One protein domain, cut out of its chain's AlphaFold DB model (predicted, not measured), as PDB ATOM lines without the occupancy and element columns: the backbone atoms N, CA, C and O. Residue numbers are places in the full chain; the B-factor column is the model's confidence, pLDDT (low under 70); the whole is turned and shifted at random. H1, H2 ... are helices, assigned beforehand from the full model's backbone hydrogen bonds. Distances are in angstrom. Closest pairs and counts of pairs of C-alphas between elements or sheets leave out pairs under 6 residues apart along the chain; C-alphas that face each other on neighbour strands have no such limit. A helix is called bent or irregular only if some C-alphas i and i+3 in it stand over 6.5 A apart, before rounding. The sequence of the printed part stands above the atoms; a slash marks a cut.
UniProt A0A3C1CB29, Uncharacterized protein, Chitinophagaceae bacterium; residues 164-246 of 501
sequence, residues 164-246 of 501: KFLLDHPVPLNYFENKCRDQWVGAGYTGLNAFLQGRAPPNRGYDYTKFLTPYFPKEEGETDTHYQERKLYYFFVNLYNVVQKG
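This is residues 164 to 246 of the 501 residues of an uncharacterized protein of Chitinophagaceae bacterium (UniProt A0A3C1CB29). A long straight helix, H3, is crossed by the two arms of a bent helix, H2, while little H1 sits apart at one end of the long axis. An unnamed stretch, residues 197 to 223, loops from H2 to H3. The printed part has 83 residues, of which 48 lie in three named helices, in the order H1, H2, H3 along the chain, with no named strand; its class is all helix, and the whole is only just compact, close to loose, with a radius of gyration of the C-alphas of 13.9 A and spans of 49 by 24 by 20 A.

Start at H1, residues 164 to 168, which touches no helix. H2, residues 175 to 196, was assigned as one helix by its hydrogen bonds but is bent: C-alphas 186 and 189 are 7.3 A apart. Its arms H2a, residues 175 to 186, and H2b, residues 189 to 196, stand only just about perpendicular, at 72 degrees. H2a, with residues 176 to 181 alone, touches H3, residues 224 to 244, about perpendicular at 82 degrees; the closest C-alphas, Glu 177 and Asn 238, are 5.0 A apart. H2b touches H3 too, closest at the C-alphas of Leu 192 and Leu 232, 6.4 A. Every O i to N i+4 pair is within hydrogen-bond range in H1, H2b and H3, and 6 of 8 in H2a.

Find C-alpha 164 at (-8.080, 71.514, 15.481), where H1 begins. H2a runs 17.0 A and H2b 10.6 A; H3 runs 30.2 A to C-alpha 244 at (-1.920, 70.745, -0.110).

The printed part has no cut; the link from H2 to H3 is long. Look for pLDDT under 70 at residues 164 to 173 and 202 to 206.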
ATOM      1  N   LYS A 164      -7.415  72.759  15.074       33.84
ATOM      2  CA  LYS A 164      -8.080  71.514  15.481       33.84
ATOM      3  C   LYS A 164      -9.078  71.038  14.421       33.84
ATOM      4  O   LYS A 164      -9.131  69.852  14.111       33.84
ATOM      5  N   PHE A 165      -9.786  71.973  13.785       31.47
ATOM      6  CA  PHE A 165     -10.699  71.671  12.680       31.47
ATOM      7  C   PHE A 165      -9.959  71.119  11.450       31.47
ATOM      8  O   PHE A 165     -10.388  70.120  10.881       31.47
ATOM      9  N   LEU A 166      -8.815  71.705  11.073       33.53
ATOM     10  CA  LEU A 166      -8.006  71.224   9.944       33.53
ATOM     11  C   LEU A 166      -7.317  69.879  10.225       33.53
ATOM     12  O   LEU A 166      -7.068  69.125   9.284       33.53
ATOM     13  N   LEU A 167      -7.019  69.574  11.492       39.12
ATOM     14  CA  LEU A 167      -6.488  68.276  11.924       39.12
ATOM     15  C   LEU A 167      -7.531  67.151  11.837       39.12
ATOM     16  O   LEU A 167      -7.172  66.037  11.450       39.12
ATOM     17  N   ASP A 168      -8.801  67.448  12.133       35.50
ATOM     18  CA  ASP A 168      -9.873  66.446  12.211       35.50
ATOM     19  C   ASP A 168     -10.768  66.373  10.951       35.50
ATOM     20  O   ASP A 168     -11.400  65.344  10.709       35.50
ATOM     21  N   HIS A 169     -10.797  67.414  10.108       38.03
ATOM     22  CA  HIS A 169     -11.660  67.504   8.921       38.03
ATOM     23  C   HIS A 169     -10.862  67.948   7.680       38.03
ATOM     24  O   HIS A 169     -10.877  69.128   7.315       38.03
ATOM     25  N   PRO A 170     -10.154  67.026   6.994       51.81
ATOM     26  CA  PRO A 170      -9.424  67.366   5.778       51.81
ATOM     27  C   PRO A 170     -10.392  67.899   4.719       51.81
ATOM     28  O   PRO A 170     -11.492  67.363   4.555       51.81
ATOM     29  N   VAL A 171      -9.970  68.924   3.970       56.16
ATOM     30  CA  VAL A 171     -10.713  69.409   2.798       56.16
ATOM     31  C   VAL A 171     -11.087  68.192   1.945       56.16
ATOM     32  O   VAL A 171     -10.192  67.412   1.595       56.16
ATOM     33  N   PRO A 172     -12.381  67.982   1.632       64.44
ATOM     34  CA  PRO A 172     -12.821  66.750   1.006       64.44
ATOM     35  C   PRO A 172     -12.080  66.542  -0.312       64.44
ATOM     36  O   PRO A 172     -12.003  67.425  -1.175       64.44
ATOM     37  N   LEU A 173     -11.501  65.352  -0.441       68.88
ATOM     38  CA  LEU A 173     -10.843  64.939  -1.664       68.88
ATOM     39  C   LEU A 173     -11.912  64.607  -2.704       68.88
ATOM     40  O   LEU A 173     -12.851  63.858  -2.421       68.88
ATOM     41  N   ASN A 174     -11.756  65.123  -3.919       74.62
ATOM     42  CA  ASN A 174     -12.599  64.725  -5.038       74.62
ATOM     43  C   ASN A 174     -12.297  63.268  -5.459       74.62
ATOM     44  O   ASN A 174     -11.419  62.593  -4.910       74.62
ATOM     45  N   TYR A 175     -13.044  62.752  -6.435       77.88
ATOM     46  CA  TYR A 175     -12.855  61.383  -6.917       77.88
ATOM     47  C   TYR A 175     -11.415  61.106  -7.390       77.88
ATOM     48  O   TYR A 175     -10.809  60.118  -6.969       77.88
ATOM     49  N   PHE A 176     -10.846  61.979  -8.226       76.00
ATOM     50  CA  PHE A 176      -9.504  61.809  -8.791       76.00
ATOM     51  C   PHE A 176      -8.409  61.926  -7.734       76.00
ATOM     52  O   PHE A 176      -7.473  61.130  -7.735       76.00
ATOM     53  N   GLU A 177      -8.554  62.857  -6.800       82.06
ATOM     54  CA  GLU A 177      -7.669  63.038  -5.650       82.06
ATOM     55  C   GLU A 177      -7.636  61.781  -4.767       82.06
ATOM     56  O   GLU A 177      -6.557  61.274  -4.453       82.06
ATOM     57  N   ASN A 178      -8.799  61.199  -4.451       78.62
ATOM     58  CA  ASN A 178      -8.864  59.920  -3.736       78.62
ATOM     59  C   ASN A 178      -8.186  58.790  -4.523       78.62
ATOM     60  O   ASN A 178      -7.413  58.024  -3.949       78.62
ATOM     61  N   LYS A 179      -8.421  58.694  -5.838       80.00
ATOM     62  CA  LYS A 179      -7.783  57.661  -6.668       80.00
ATOM     63  C   LYS A 179      -6.268  57.826  -6.744       80.00
ATOM     64  O   LYS A 179      -5.567  56.828  -6.601       80.00
ATOM     65  N   CYS A 180      -5.751  59.044  -6.907       84.19
ATOM     66  CA  CYS A 180      -4.308  59.304  -6.916       84.19
ATOM     67  C   CYS A 180      -3.670  58.944  -5.571       84.19
ATOM     68  O   CYS A 180      -2.628  58.290  -5.543       84.19
ATOM     69  N   ARG A 181      -4.327  59.303  -4.460       85.44
ATOM     70  CA  ARG A 181      -3.911  58.911  -3.108       85.44
ATOM     71  C   ARG A 181      -3.837  57.387  -2.971       85.44
ATOM     72  O   ARG A 181      -2.815  56.854  -2.550       85.44
ATOM     73  N   ASP A 182      -4.883  56.669  -3.361       82.56
ATOM     74  CA  ASP A 182      -4.923  55.210  -3.225       82.56
ATOM     75  C   ASP A 182      -3.880  54.521  -4.133       82.56
ATOM     76  O   ASP A 182      -3.222  53.561  -3.727       82.56
ATOM     77  N   GLN A 183      -3.674  55.042  -5.348       85.19
ATOM     78  CA  GLN A 183      -2.682  54.532  -6.300       85.19
ATOM     79  C   GLN A 183      -1.237  54.838  -5.885       85.19
ATOM     80  O   GLN A 183      -0.348  54.031  -6.172       85.19
ATOM     81  N   TRP A 184      -0.989  55.949  -5.178       86.69
ATOM     82  CA  TRP A 184       0.322  56.284  -4.607       86.69
ATOM     83  C   TRP A 184       0.834  55.174  -3.682       86.69
ATOM     84  O   TRP A 184       1.959  54.702  -3.856       86.69
ATOM     85  N   VAL A 185      -0.018  54.713  -2.756       78.50
ATOM     86  CA  VAL A 185       0.296  53.636  -1.794       78.50
ATOM     87  C   VAL A 185       0.582  52.303  -2.500       78.50
ATOM     88  O   VAL A 185       1.270  51.442  -1.956       78.50
ATOM     89  N   GLY A 186       0.066  52.118  -3.716       76.50
ATOM     90  CA  GLY A 186       0.384  50.984  -4.578       76.50
ATOM     91  C   GLY A 186       1.664  51.200  -5.386       76.50
ATOM     92  O   GLY A 186       2.752  51.394  -4.850       76.50
ATOM     93  N   ALA A 187       1.542  51.119  -6.712       75.69
ATOM     94  CA  ALA A 187       2.666  51.251  -7.640       75.69
ATOM     95  C   ALA A 187       2.880  52.688  -8.157       75.69
ATOM     96  O   ALA A 187       3.920  52.956  -8.767       75.69
ATOM     97  N   GLY A 188       1.935  53.603  -7.908       84.06
ATOM     98  CA  GLY A 188       1.919  54.944  -8.499       84.06
ATOM     99  C   GLY A 188       3.148  55.787  -8.166       84.06
ATOM    100  O   GLY A 188       3.635  56.510  -9.032       84.06
ATOM    101  N   TYR A 189       3.717  55.629  -6.964       86.94
ATOM    102  CA  TYR A 189       4.910  56.374  -6.552       86.94
ATOM    103  C   TYR A 189       6.102  56.190  -7.502       86.94
ATOM    104  O   TYR A 189       6.798  57.159  -7.795       86.94
ATOM    105  N   THR A 190       6.330  54.972  -8.015       83.31
ATOM    106  CA  THR A 190       7.479  54.702  -8.895       83.31
ATOM    107  C   THR A 190       7.380  55.442 -10.210       83.31
ATOM    108  O   THR A 190       8.348  56.041 -10.667       83.31
ATOM    109  N   GLY A 191       6.202  55.389 -10.818       85.25
ATOM    110  CA  GLY A 191       5.962  56.007 -12.100       85.25
ATOM    111  C   GLY A 191       5.946  57.522 -12.028       85.25
ATOM    112  O   GLY A 191       6.599  58.184 -12.830       85.25
ATOM    113  N   LEU A 192       5.274  58.056 -11.008       89.94
ATOM    114  CA  LEU A 192       5.198  59.488 -10.774       89.94
ATOM    115  C   LEU A 192       6.570  60.092 -10.451       89.94
ATOM    116  O   LEU A 192       6.950  61.101 -11.036       89.94
ATOM    117  N   ASN A 193       7.347  59.466  -9.563       89.50
ATOM    118  CA  ASN A 193       8.677  59.974  -9.234       89.50
ATOM    119  C   ASN A 193       9.656  59.832 -10.411       89.50
ATOM    120  O   ASN A 193      10.457  60.738 -10.621       89.50
ATOM    121  N   ALA A 194       9.576  58.760 -11.211       85.25
ATOM    122  CA  ALA A 194      10.377  58.638 -12.434       85.25
ATOM    123  C   ALA A 194      10.049  59.758 -13.435       85.25
ATOM    124  O   ALA A 194      10.959  60.428 -13.923       85.25
ATOM    125  N   PHE A 195       8.760  60.024 -13.656       88.94
ATOM    126  CA  PHE A 195       8.282  61.106 -14.516       88.94
ATOM    127  C   PHE A 195       8.844  62.477 -14.107       88.94
ATOM    128  O   PHE A 195       9.416  63.189 -14.939       88.94
ATOM    129  N   LEU A 196       8.757  62.820 -12.817       89.75
ATOM    130  CA  LEU A 196       9.281  64.084 -12.286       89.75
ATOM    131  C   LEU A 196      10.815  64.186 -12.368       89.75
ATOM    132  O   LEU A 196      11.363  65.277 -12.496       89.75
ATOM    133  N   GLN A 197      11.511  63.049 -12.338       84.62
ATOM    134  CA  GLN A 197      12.965  62.961 -12.520       84.62
ATOM    135  C   GLN A 197      13.398  62.966 -13.998       84.62
ATOM    136  O   GLN A 197      14.591  62.856 -14.274       84.62
ATOM    137  N   GLY A 198      12.465  63.056 -14.953       82.06
ATOM    138  CA  GLY A 198      12.782  62.966 -16.385       82.06
ATOM    139  C   GLY A 198      13.242  61.568 -16.814       82.06
ATOM    140  O   GLY A 198      14.019  61.424 -17.756       82.06
ATOM    141  N   ARG A 199      12.807  60.530 -16.094       80.56
ATOM    142  CA  ARG A 199      13.108  59.123 -16.370       80.56
ATOM    143  C   ARG A 199      11.856  58.419 -16.877       80.56
ATOM    144  O   ARG A 199      10.742  58.723 -16.458       80.56
ATOM    145  N   ALA A 200      12.050  57.422 -17.735       75.25
ATOM    146  CA  ALA A 200      10.958  56.552 -18.146       75.25
ATOM    147  C   ALA A 200      10.385  55.811 -16.917       75.25
ATOM    148  O   ALA A 200      11.163  55.240 -16.140       75.25
ATOM    149  N   PRO A 201       9.053  55.782 -16.731       71.62
ATOM    150  CA  PRO A 201       8.428  54.972 -15.696       71.62
ATOM    151  C   PRO A 201       8.836  53.498 -15.840       71.62
ATOM    152  O   PRO A 201       8.888  52.983 -16.960       71.62
ATOM    153  N   PRO A 202       9.101  52.776 -14.739       65.06
ATOM    154  CA  PRO A 202       9.413  51.358 -14.831       65.06
ATOM    155  C   PRO A 202       8.212  50.589 -15.396       65.06
ATOM    156  O   PRO A 202       7.100  50.689 -14.874       65.06
ATOM    157  N   ASN A 203       8.434  49.784 -16.439       63.28
ATOM    158  CA  ASN A 203       7.392  48.923 -16.993       63.28
ATOM    159  C   ASN A 203       7.090  47.780 -16.009       63.28
ATOM    160  O   ASN A 203       7.822  46.794 -15.935       63.28
ATOM    161  N   ARG A 204       6.027  47.941 -15.216       62.25
ATOM    162  CA  ARG A 204       5.582  46.960 -14.212       62.25
ATOM    163  C   ARG A 204       4.368  46.140 -14.659       62.25
ATOM    164  O   ARG A 204       3.794  45.433 -13.838       62.25
ATOM    165  N   GLY A 205       3.948  46.251 -15.925       61.09
ATOM    166  CA  GLY A 205       2.756  45.565 -16.444       61.09
ATOM    167  C   GLY A 205       1.428  46.011 -15.811       61.09
ATOM    168  O   GLY A 205       0.405  45.375 -16.036       61.09
ATOM    169  N   TYR A 206       1.435  47.091 -15.022       68.94
ATOM    170  CA  TYR A 206       0.262  47.672 -14.373       68.94
ATOM    171  C   TYR A 206       0.203  49.175 -14.652       68.94
ATOM    172  O   TYR A 206       1.134  49.906 -14.307       68.94
ATOM    173  N   ASP A 207      -0.899  49.631 -15.248       77.00
ATOM    174  CA  ASP A 207      -1.168  51.052 -15.461       77.00
ATOM    175  C   ASP A 207      -1.910  51.637 -14.246       77.00
ATOM    176  O   ASP A 207      -3.139  51.590 -14.151       77.00
ATOM    177  N   TYR A 208      -1.153  52.221 -13.314       79.75
ATOM    178  CA  TYR A 208      -1.675  52.925 -12.132       79.75
ATOM    179  C   TYR A 208      -2.413  54.230 -12.480       79.75
ATOM    180  O   TYR A 208      -3.033  54.830 -11.605       79.75
ATOM    181  N   THR A 209      -2.393  54.657 -13.746       83.50
ATOM    182  CA  THR A 209      -3.156  55.804 -14.261       83.50
ATOM    183  C   THR A 209      -4.417  55.383 -15.024       83.50
ATOM    184  O   THR A 209      -5.161  56.244 -15.484       83.50
ATOM    185  N   LYS A 210      -4.723  54.078 -15.127       84.12
ATOM    186  CA  LYS A 210      -5.861  53.546 -15.910       84.12
ATOM    187  C   LYS A 210      -7.213  54.168 -15.543       84.12
ATOM    188  O   LYS A 210      -8.095  54.262 -16.391       84.12
ATOM    189  N   PHE A 211      -7.386  54.609 -14.295       80.62
ATOM    190  CA  PHE A 211      -8.612  55.278 -13.845       80.62
ATOM    191  C   PHE A 211      -8.843  56.653 -14.501       80.62
ATOM    192  O   PHE A 211      -9.967  57.148 -14.449       80.62
ATOM    193  N   LEU A 212      -7.809  57.255 -15.101       78.56
ATOM    194  CA  LEU A 212      -7.884  58.515 -15.843       78.56
ATOM    195  C   LEU A 212      -8.333  58.308 -17.295       78.56
ATOM    196  O   LEU A 212      -8.962  59.197 -17.852       78.56
ATOM    197  N   THR A 213      -8.076  57.137 -17.888       80.00
ATOM    198  CA  THR A 213      -8.346  56.847 -19.310       80.00
ATOM    199  C   THR A 213      -9.777  57.173 -19.770       80.00
ATOM    200  O   THR A 213      -9.918  57.726 -20.856       80.00
ATOM    201  N   PRO A 214     -10.849  56.891 -18.997       76.31
ATOM    202  CA  PRO A 214     -12.209  57.236 -19.425       76.31
ATOM    203  C   PRO A 214     -12.508  58.744 -19.441       76.31
ATOM    204  O   PRO A 214     -13.472  59.158 -20.073       76.31
ATOM    205  N   TYR A 215     -11.724  59.546 -18.717       75.62
ATOM    206  CA  TYR A 215     -11.969  60.980 -18.507       75.62
ATOM    207  C   TYR A 215     -11.009  61.867 -19.296       75.62
ATOM    208  O   TYR A 215     -11.323  63.014 -19.589       75.62
ATOM    209  N   PHE A 216      -9.850  61.321 -19.647       79.94
ATOM    210  CA  PHE A 216      -8.844  61.957 -20.476       79.94
ATOM    211  C   PHE A 216      -8.564  61.009 -21.635       79.94
ATOM    212  O   PHE A 216      -7.590  60.266 -21.560       79.94
ATOM    213  N   PRO A 217      -9.440  60.941 -22.653       81.06
ATOM    214  CA  PRO A 217      -9.181  60.109 -23.813       81.06
ATOM    215  C   PRO A 217      -7.949  60.620 -24.562       81.06
ATOM    216  O   PRO A 217      -7.587  61.801 -24.500       81.06
ATOM    217  N   LYS A 218      -7.304  59.696 -25.270       84.62
ATOM    218  CA  LYS A 218      -6.201  60.012 -26.169       84.62
ATOM    219  C   LYS A 218      -6.716  60.895 -27.304       84.62
ATOM    220  O   LYS A 218      -7.746  60.578 -27.898       84.62
ATOM    221  N   GLU A 219      -6.014  61.986 -27.573       88.38
ATOM    222  CA  GLU A 219      -6.379  62.919 -28.639       88.38
ATOM    223  C   GLU A 219      -5.983  62.353 -30.011       88.38
ATOM    224  O   GLU A 219      -5.088  61.508 -30.131       88.38
ATOM    225  N   GLU A 220      -6.678  62.783 -31.066       89.00
ATOM    226  CA  GLU A 220      -6.371  62.346 -32.428       89.00
ATOM    227  C   GLU A 220      -4.967  62.822 -32.834       89.00
ATOM    228  O   GLU A 220      -4.607  63.977 -32.635       89.00
ATOM    229  N   GLY A 221      -4.142  61.910 -33.358       88.75
ATOM    230  CA  GLY A 221      -2.743  62.200 -33.698       88.75
ATOM    231  C   GLY A 221      -1.774  62.264 -32.507       88.75
ATOM    232  O   GLY A 221      -0.566  62.358 -32.723       88.75
ATOM    233  N   GLU A 222      -2.251  62.149 -31.262       88.88
ATOM    234  CA  GLU A 222      -1.391  62.120 -30.074       88.88
ATOM    235  C   GLU A 222      -0.509  60.855 -30.073       88.88
ATOM    236  O   GLU A 222      -0.953  59.745 -30.395       88.88
ATOM    237  N   THR A 223       0.761  60.978 -29.688       88.19
ATOM    238  CA  THR A 223       1.620  59.796 -29.502       88.19
ATOM    239  C   THR A 223       1.282  59.089 -28.188       88.19
ATOM    240  O   THR A 223       0.779  59.703 -27.249       88.19
ATOM    241  N   ASP A 224       1.573  57.789 -28.078       86.38
ATOM    242  CA  ASP A 224       1.360  57.077 -26.809       86.38
ATOM    243  C   ASP A 224       2.190  57.683 -25.674       86.38
ATOM    244  O   ASP A 224       1.693  57.813 -24.560       86.38
ATOM    245  N   THR A 225       3.427  58.099 -25.955       85.88
ATOM    246  CA  THR A 225       4.304  58.739 -24.967       85.88
ATOM    247  C   THR A 225       3.684  60.019 -24.419       85.88
ATOM    248  O   THR A 225       3.496  60.123 -23.208       85.88
ATOM    249  N   HIS A 226       3.285  60.939 -25.304       85.75
ATOM    250  CA  HIS A 226       2.662  62.207 -24.915       85.75
ATOM    251  C   HIS A 226       1.384  61.980 -24.097       85.75
ATOM    252  O   HIS A 226       1.188  62.579 -23.040       85.75
ATOM    253  N   TYR A 227       0.558  61.019 -24.518       87.38
ATOM    254  CA  TYR A 227      -0.657  60.651 -23.802       87.38
ATOM    255  C   TYR A 227      -0.388  60.137 -22.379       87.38
ATOM    256  O   TYR A 227      -1.080  60.506 -21.423       87.38
ATOM    257  N   GLN A 228       0.635  59.295 -22.198       86.12
ATOM    258  CA  GLN A 228       1.018  58.815 -20.867       86.12
ATOM    259  C   GLN A 228       1.593  59.938 -19.995       86.12
ATOM    260  O   GLN A 228       1.279  59.993 -18.806       86.12
ATOM    261  N   GLU A 229       2.385  60.848 -20.561       86.62
ATOM    262  CA  GLU A 229       2.909  62.021 -19.851       86.62
ATOM    263  C   GLU A 229       1.787  62.947 -19.386       86.62
ATOM    264  O   GLU A 229       1.782  63.370 -18.229       86.62
ATOM    265  N   ARG A 230       0.777  63.174 -20.233       86.44
ATOM    266  CA  ARG A 230      -0.421  63.942 -19.883       86.44
ATOM    267  C   ARG A 230      -1.178  63.301 -18.719       86.44
ATOM    268  O   ARG A 230      -1.492  63.979 -17.739       86.44
ATOM    269  N   LYS A 231      -1.388  61.978 -18.733       88.00
ATOM    270  CA  LYS A 231      -1.977  61.253 -17.586       88.00
ATOM    271  C   LYS A 231      -1.126  61.359 -16.312       88.00
ATOM    272  O   LYS A 231      -1.679  61.529 -15.224       88.00
ATOM    273  N   LEU A 232       0.199  61.268 -16.423       89.94
ATOM    274  CA  LEU A 232       1.125  61.392 -15.289       89.94
ATOM    275  C   LEU A 232       1.136  62.800 -14.697       89.94
ATOM    276  O   LEU A 232       1.179  62.946 -13.477       89.94
ATOM    277  N   TYR A 233       1.023  63.823 -15.538       88.38
ATOM    278  CA  TYR A 233       0.831  65.199 -15.107       88.38
ATOM    279  C   TYR A 233      -0.481  65.378 -14.331       88.38
ATOM    280  O   TYR A 233      -0.477  65.932 -13.232       88.38
ATOM    281  N   TYR A 234      -1.602  64.843 -14.823       85.62
ATOM    282  CA  TYR A 234      -2.859  64.898 -14.069       85.62
ATOM    283  C   TYR A 234      -2.778  64.131 -12.746       85.62
ATOM    284  O   TYR A 234      -3.317  64.595 -11.737       85.62
ATOM    285  N   PHE A 235      -2.077  62.995 -12.716       89.06
ATOM    286  CA  PHE A 235      -1.785  62.289 -11.468       89.06
ATOM    287  C   PHE A 235      -0.984  63.188 -10.515       89.06
ATOM    288  O   PHE A 235      -1.361  63.330  -9.352       89.06
ATOM    289  N   PHE A 236       0.091  63.817 -11.006       90.75
ATOM    290  CA  PHE A 236       0.919  64.762 -10.254       90.75
ATOM    291  C   PHE A 236       0.073  65.867  -9.619       90.75
ATOM    292  O   PHE A 236       0.114  66.017  -8.401       90.75
ATOM    293  N   VAL A 237      -0.721  66.589 -10.415       86.50
ATOM    294  CA  VAL A 237      -1.535  67.721  -9.944       86.50
ATOM    295  C   VAL A 237      -2.534  67.274  -8.880       86.50
ATOM    296  O   VAL A 237      -2.634  67.893  -7.822       86.50
ATOM    297  N   ASN A 238      -3.248  66.170  -9.116       85.06
ATOM    298  CA  ASN A 238      -4.226  65.670  -8.152       85.06
ATOM    299  C   ASN A 238      -3.556  65.198  -6.856       85.06
ATOM    300  O   ASN A 238      -4.049  65.518  -5.777       85.06
ATOM    301  N   LEU A 239      -2.423  64.493  -6.921       90.12
ATOM    302  CA  LEU A 239      -1.700  64.098  -5.710       90.12
ATOM    303  C   LEU A 239      -1.097  65.309  -4.985       90.12
ATOM    304  O   LEU A 239      -1.140  65.365  -3.761       90.12
ATOM    305  N   TYR A 240      -0.575  66.295  -5.712       90.00
ATOM    306  CA  TYR A 240      -0.088  67.539  -5.124       90.00
ATOM    307  C   TYR A 240      -1.217  68.241  -4.359       90.00
ATOM    308  O   TYR A 240      -1.048  68.558  -3.183       90.00
ATOM    309  N   ASN A 241      -2.403  68.368  -4.962       83.25
ATOM    310  CA  ASN A 241      -3.590  68.942  -4.319       83.25
ATOM    311  C   ASN A 241      -4.040  68.159  -3.081       83.25
ATOM    312  O   ASN A 241      -4.387  68.771  -2.075       83.25
ATOM    313  N   VAL A 242      -3.987  66.821  -3.116       85.50
ATOM    314  CA  VAL A 242      -4.247  65.975  -1.936       85.50
ATOM    315  C   VAL A 242      -3.340  66.372  -0.772       85.50
ATOM    316  O   VAL A 242      -3.810  66.504   0.355       85.50
ATOM    317  N   VAL A 243      -2.049  66.579  -1.041       87.31
ATOM    318  CA  VAL A 243      -1.075  66.974  -0.017       87.31
ATOM    319  C   VAL A 243      -1.311  68.412   0.458       87.31
ATOM    320  O   VAL A 243      -1.263  68.668   1.658       87.31
ATOM    321  N   GLN A 244      -1.619  69.344  -0.450       83.19
ATOM    322  CA  GLN A 244      -1.920  70.745  -0.110       83.19
ATOM    323  C   GLN A 244      -3.177  70.890   0.761       83.19
ATOM    324  O   GLN A 244      -3.230  71.763   1.626       83.19
ATOM    325  N   LYS A 245      -4.163  70.010   0.560       78.94
ATOM    326  CA  LYS A 245      -5.393  69.889   1.359       78.94
ATOM    327  C   LYS A 245      -5.187  69.197   2.711       78.94
ATOM    328  O   LYS A 245      -6.125  69.133   3.506       78.94
ATOM    329  N   GLY A 246      -3.998  68.646   2.952       70.81
ATOM    330  CA  GLY A 246      -3.641  68.027   4.219       70.81
ATOM    331  C   GLY A 246      -3.569  69.038   5.372       70.81
ATOM    332  O   GLY A 246      -3.462  70.250   5.139       70.81
TER     333      GLY A 246